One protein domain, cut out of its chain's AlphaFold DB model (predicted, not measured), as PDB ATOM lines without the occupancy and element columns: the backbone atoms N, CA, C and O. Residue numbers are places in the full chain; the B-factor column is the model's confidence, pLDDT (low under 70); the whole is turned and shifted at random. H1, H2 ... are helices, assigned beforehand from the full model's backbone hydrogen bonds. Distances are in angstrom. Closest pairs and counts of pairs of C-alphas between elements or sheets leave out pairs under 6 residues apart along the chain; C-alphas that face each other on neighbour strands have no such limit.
ATOM      1  N   GLU A  14      51.167 -24.160 183.174       90.88
ATOM      2  CA  GLU A  14      52.037 -23.844 182.036       90.88
ATOM      3  C   GLU A  14      51.425 -24.343 180.723       90.88
ATOM      4  O   GLU A  14      51.386 -23.604 179.743       90.88
ATOM      5  N   GLU A  15      50.838 -25.543 180.723       88.56
ATOM      6  CA  GLU A  15      50.147 -26.082 179.548       88.56
ATOM      7  C   GLU A  15      48.912 -25.246 179.187       88.56
ATOM      8  O   GLU A  15      48.658 -24.987 178.012       88.56
ATOM      9  N   ILE A  16      48.149 -24.761 180.178       87.81
ATOM     10  CA  ILE A  16      47.018 -23.851 179.923       87.81
ATOM     11  C   ILE A  16      47.512 -22.558 179.272       87.81
ATOM     12  O   ILE A  16      46.887 -22.077 178.321       87.81
ATOM     13  N   GLN A  17      48.621 -21.993 179.754       87.75
ATOM     14  CA  GLN A  17      49.214 -20.785 179.181       87.75
ATOM     15  C   GLN A  17      49.677 -21.022 177.743       87.75
ATOM     16  O   GLN A  17      49.330 -20.237 176.863       87.75
ATOM     17  N   GLU A  18      50.385 -22.119 177.481       87.75
ATOM     18  CA  GLU A  18      50.857 -22.470 176.142       87.75
ATOM     19  C   GLU A  18      49.691 -22.702 175.169       87.75
ATOM     20  O   GLU A  18      49.679 -22.154 174.064       87.75
ATOM     21  N   MET A  19      48.657 -23.431 175.593       85.44
ATOM     22  CA  MET A  19      47.439 -23.637 174.804       85.44
ATOM     23  C   MET A  19      46.700 -22.319 174.530       85.44
ATOM     24  O   MET A  19      46.236 -22.082 173.414       85.44
ATOM     25  N   THR A  20      46.644 -21.424 175.520       86.44
ATOM     26  CA  THR A  20      46.006 -20.107 175.379       86.44
ATOM     27  C   THR A  20      46.783 -19.210 174.415       86.44
ATOM     28  O   THR A  20      46.181 -18.546 173.572       86.44
ATOM     29  N   ILE A  21      48.118 -19.196 174.500       85.69
ATOM     30  CA  ILE A  21      48.985 -18.399 173.620       85.69
ATOM     31  C   ILE A  21      48.939 -18.937 172.188       85.69
ATOM     32  O   ILE A  21      48.784 -18.164 171.244       85.69
ATOM     33  N   SER A  22      49.034 -20.258 172.025       83.88
ATOM     34  CA  SER A  22      48.968 -20.914 170.714       83.88
ATOM     35  C   SER A  22      47.572 -20.873 170.092       83.88
ATOM     36  O   SER A  22      47.446 -21.101 168.890       83.88
ATOM     37  N   CYS A  23      46.532 -20.562 170.880       83.88
ATOM     38  CA  CYS A  23      45.135 -20.554 170.442       83.88
ATOM     39  C   CYS A  23      44.724 -21.875 169.758       83.88
ATOM     40  O   CYS A  23      43.871 -21.898 168.871       83.88
ATOM     41  N   ASN A  24      45.353 -22.987 170.146       77.25
ATOM     42  CA  ASN A  24      45.179 -24.270 169.479       77.25
ATOM     43  C   ASN A  24      43.962 -25.009 170.050       77.25
ATOM     44  O   ASN A  24      44.062 -25.713 171.054       77.25
ATOM     45  N   ILE A  25      42.798 -24.822 169.422       82.62
ATOM     46  CA  ILE A  25      41.534 -25.444 169.836       82.62
ATOM     47  C   ILE A  25      41.083 -26.459 168.793       82.62
ATOM     48  O   ILE A  25      40.942 -26.146 167.612       82.62
ATOM     49  N   SER A  26      40.760 -27.670 169.249       77.19
ATOM     50  CA  SER A  26      40.153 -28.707 168.415       77.19
ATOM     51  C   SER A  26      38.657 -28.840 168.709       77.19
ATOM     52  O   SER A  26      38.256 -29.360 169.748       77.19
ATOM     53  N   LEU A  27      37.817 -28.421 167.759       77.25
ATOM     54  CA  LEU A  27      36.353 -28.574 167.811       77.25
ATOM     55  C   LEU A  27      35.877 -29.867 167.113       77.25
ATOM     56  O   LEU A  27      34.822 -29.890 166.484       77.25
ATOM     57  N   ARG A  28      36.679 -30.942 167.164       70.06
ATOM     58  CA  ARG A  28      36.461 -32.181 166.382       70.06
ATOM     59  C   ARG A  28      35.806 -33.339 167.146       70.06
ATOM     60  O   ARG A  28      35.582 -34.394 166.564       70.06
ATOM     61  N   ASN A  29      35.501 -33.172 168.430       70.06
ATOM     62  CA  ASN A  29      34.945 -34.254 169.253       70.06
ATOM     63  C   ASN A  29      33.444 -34.470 168.993       70.06
ATOM     64  O   ASN A  29      32.747 -33.539 168.595       70.06
ATOM     65  N   ASN A  30      32.925 -35.660 169.328       70.56
ATOM     66  CA  ASN A  30      31.497 -36.013 169.219       70.56
ATOM     67  C   ASN A  30      30.555 -34.995 169.888       70.56
ATOM     68  O   ASN A  30      29.409 -34.857 169.493       70.56
ATOM     69  N   HIS A  31      31.025 -34.239 170.875       71.69
ATOM     70  CA  HIS A  31      30.228 -33.194 171.519       71.69
ATOM     71  C   HIS A  31      29.958 -31.971 170.631       71.69
ATOM     72  O   HIS A  31      28.990 -31.251 170.852       71.69
ATOM     73  N   TRP A  32      30.788 -31.751 169.611       78.94
ATOM     74  CA  TRP A  32      30.636 -30.678 168.634       78.94
ATOM     75  C   TRP A  32      29.884 -31.136 167.378       78.94
ATOM     76  O   TRP A  32      29.620 -30.313 166.507       78.94
ATOM     77  N   SER A  33      29.504 -32.416 167.266       79.81
ATOM     78  CA  SER A  33      28.803 -32.931 166.078       79.81
ATOM     79  C   SER A  33      27.434 -32.281 165.868       79.81
ATOM     80  O   SER A  33      27.004 -32.125 164.733       79.81
ATOM     81  N   ASN A  34      26.774 -31.882 166.959       83.88
ATOM     82  CA  ASN A  34      25.437 -31.281 166.938       83.88
ATOM     83  C   ASN A  34      25.472 -29.744 166.990       83.88
ATOM     84  O   ASN A  34      24.423 -29.105 167.044       83.88
ATOM     85  N   VAL A  35      26.665 -29.145 167.015       84.31
ATOM     86  CA  VAL A  35      26.849 -27.692 166.949       84.31
ATOM     87  C   VAL A  35      26.960 -27.298 165.481       84.31
ATOM     88  O   VAL A  35      27.679 -27.957 164.729       84.31
ATOM     89  N   SER A  36      26.262 -26.235 165.076       88.06
ATOM     90  CA  SER A  36      26.291 -25.773 163.688       88.06
ATOM     91  C   SER A  36      27.695 -25.324 163.274       88.06
ATOM     92  O   SER A  36      28.496 -24.875 164.103       88.06
ATOM     93  N   GLU A  37      28.006 -25.451 161.987       86.44
ATOM     94  CA  GLU A  37      29.319 -25.064 161.464       86.44
ATOM     95  C   GLU A  37      29.556 -23.554 161.603       86.44
ATOM     96  O   GLU A  37      30.669 -23.134 161.904       86.44
ATOM     97  N   GLU A  38      28.505 -22.736 161.515       86.06
ATOM     98  CA  GLU A  38      28.578 -21.285 161.719       86.06
ATOM     99  C   GLU A  38      28.981 -20.935 163.156       86.06
ATOM    100  O   GLU A  38      29.783 -20.030 163.385       86.06
ATOM    101  N   ALA A  39      28.467 -21.676 164.142       85.69
ATOM    102  CA  ALA A  39      28.842 -21.477 165.536       85.69
ATOM    103  C   ALA A  39      30.305 -21.875 165.783       85.69
ATOM    104  O   ALA A  39      31.012 -21.182 166.516       85.69
ATOM    105  N   LYS A  40      30.789 -22.954 165.153       86.06
ATOM    106  CA  LYS A  40      32.205 -23.354 165.227       86.06
ATOM    107  C   LYS A  40      33.112 -22.321 164.566       86.06
ATOM    108  O   LYS A  40      34.132 -21.959 165.145       86.06
ATOM    109  N   ASP A  41      32.724 -21.823 163.398       86.19
ATOM    110  CA  ASP A  41      33.466 -20.801 162.661       86.19
ATOM    111  C   ASP A  41      33.589 -19.500 163.468       86.19
ATOM    112  O   ASP A  41      34.684 -18.949 163.600       86.19
ATOM    113  N   LEU A  42      32.505 -19.058 164.116       87.06
ATOM    114  CA  LEU A  42      32.538 -17.898 165.008       87.06
ATOM    115  C   LEU A  42      33.516 -18.098 166.176       87.06
ATOM    116  O   LEU A  42      34.306 -17.204 166.484       87.06
ATOM    117  N   ILE A  43      33.500 -19.273 166.812       86.69
ATOM    118  CA  ILE A  43      34.406 -19.602 167.924       86.69
ATOM    119  C   ILE A  43      35.860 -19.580 167.460       86.69
ATOM    120  O   ILE A  43      36.696 -18.984 168.137       86.69
ATOM    121  N   LEU A  44      36.159 -20.177 166.304       84.81
ATOM    122  CA  LEU A  44      37.506 -20.179 165.737       84.81
ATOM    123  C   LEU A  44      37.977 -18.759 165.409       84.81
ATOM    124  O   LEU A  44      39.119 -18.427 165.689       84.81
ATOM    125  N   LYS A  45      37.100 -17.888 164.900       84.44
ATOM    126  CA  LYS A  45      37.420 -16.479 164.602       84.44
ATOM    127  C   LYS A  45      37.634 -15.603 165.839       84.44
ATOM    128  O   LYS A  45      38.326 -14.587 165.757       84.44
ATOM    129  N   ILE A  46      37.024 -15.961 166.969       85.25
ATOM    130  CA  ILE A  46      37.207 -15.271 168.255       85.25
ATOM    131  C   ILE A  46      38.469 -15.778 168.959       85.25
ATOM    132  O   ILE A  46      39.240 -14.989 169.507       85.25
ATOM    133  N   LEU A  47      38.683 -17.092 168.940       84.50
ATOM    134  CA  LEU A  47      39.792 -17.771 169.606       84.50
ATOM    135  C   LEU A  47      40.989 -17.942 168.664       84.50
ATOM    136  O   LEU A  47      41.627 -18.986 168.632       84.50
ATOM    137  N   THR A  48      41.298 -16.887 167.916       83.38
ATOM    138  CA  THR A  48      42.533 -16.726 167.150       83.38
ATOM    139  C   THR A  48      43.484 -15.743 167.841       83.38
ATOM    140  O   THR A  48      43.068 -14.946 168.707       83.38
ATOM    141  N   PRO A  49      44.779 -15.767 167.466       79.06
ATOM    142  CA  PRO A  49      45.742 -14.769 167.906       79.06
ATOM    143  C   PRO A  49      45.226 -13.348 167.662       79.06
ATOM    144  O   PRO A  49      44.559 -13.077 166.665       79.06
ATOM    145  N   ALA A  50      45.558 -12.417 168.560       74.94
ATOM    146  CA  ALA A  50      45.003 -11.058 168.553       74.94
ATOM    147  C   ALA A  50      45.169 -10.314 167.212       74.94
ATOM    148  O   ALA A  50      44.350  -9.463 166.885       74.94
ATOM    149  N   ALA A  51      46.190 -10.663 166.424       76.50
ATOM    150  CA  ALA A  51      46.442 -10.089 165.105       76.50
ATOM    151  C   ALA A  51      45.344 -10.394 164.066       76.50
ATOM    152  O   ALA A  51      45.140  -9.600 163.153       76.50
ATOM    153  N   THR A  52      44.648 -11.527 164.183       78.94
ATOM    154  CA  THR A  52      43.633 -11.989 163.216       78.94
ATOM    155  C   THR A  52      42.241 -12.125 163.832       78.94
ATOM    156  O   THR A  52      41.317 -12.623 163.185       78.94
ATOM    157  N   ARG A  53      42.080 -11.685 165.084       84.31
ATOM    158  CA  ARG A  53      40.830 -11.777 165.834       84.31
ATOM    159  C   ARG A  53      39.785 -10.818 165.277       84.31
ATOM    160  O   ARG A  53      40.055  -9.632 165.090       84.31
ATOM    161  N   ILE A  54      38.574 -11.327 165.064       82.06
ATOM    162  CA  ILE A  54      37.455 -10.496 164.615       82.06
ATOM    163  C   ILE A  54      37.050  -9.487 165.693       82.06
ATOM    164  O   ILE A  54      37.145  -9.737 166.896       82.06
ATOM    165  N   THR A  55      36.571  -8.328 165.254       82.50
ATOM    166  CA  THR A  55      36.057  -7.300 166.165       82.50
ATOM    167  C   THR A  55      34.629  -7.620 166.602       82.50
ATOM    168  O   THR A  55      33.892  -8.308 165.900       82.50
ATOM    169  N   THR A  56      34.184  -7.048 167.725       80.12
ATOM    170  CA  THR A  56      32.814  -7.228 168.237       80.12
ATOM    171  C   THR A  56      31.739  -6.880 167.201       80.12
ATOM    172  O   THR A  56      30.695  -7.513 167.170       80.12
ATOM    173  N   LYS A  57      32.004  -5.910 166.313       79.62
ATOM    174  CA  LYS A  57      31.080  -5.525 165.232       79.62
ATOM    175  C   LYS A  57      30.919  -6.593 164.150       79.62
ATOM    176  O   LYS A  57      29.896  -6.607 163.488       79.62
ATOM    177  N   GLN A  58      31.926  -7.439 163.941       75.88
ATOM    178  CA  GLN A  58      31.894  -8.520 162.949       75.88
ATOM    179  C   GLN A  58      31.290  -9.815 163.510       75.88
ATOM    180  O   GLN A  58      31.039 -10.741 162.746       75.88
ATOM    181  N   ALA A  59      31.104  -9.888 164.829       74.88
ATOM    182  CA  ALA A  59      30.534 -11.036 165.528       74.88
ATOM    183  C   ALA A  59      29.027 -10.886 165.833       74.88
ATOM    184  O   ALA A  59      28.443 -11.807 166.402       74.88
TER     185      ALA A  59
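This is residues 14 to 59 of the 60 residues of an uncharacterized protein of Nymphaea colorata (UniProt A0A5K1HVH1). The printed part is a flat, loosely winding chain with two short helices: H1 at one corner, then a long link, residues 23 to 36, that runs across and turns, then H2 running back. The tail, residues 47 to 59, folds back again on the other side of H2 from the link. Residues 14 to 19 of H1 stick out. The 46 printed residues hold H1, then H2, and no named strand; the class is all helix, with 19 residues in named elements, under half. It is loose, with a radius of gyration of the C-alphas of 11.9 A and spans of 31 by 29 by 11 A.

H1, residues 14 to 22, and H2, residues 37 to 46, are apart, with no C-alpha of the one within 8 A of the other. In both, every O i to N i+4 pair is within hydrogen-bond range.

H1 begins at C-alpha 14 (52.037, -23.844, 182.036) and is 12.1 A long from first to last C-alpha. H2 is 14.3 A long and ends at C-alpha 46 (37.207, -15.271, 168.255).

The two C-alphas farthest apart, of Glu 14 and Lys 57, are 32.5 A apart. The link from H1 to H2 is long, and the printed part has no cut. The mean pLDDT of the printed part is 82.1; no printed residue is under 70.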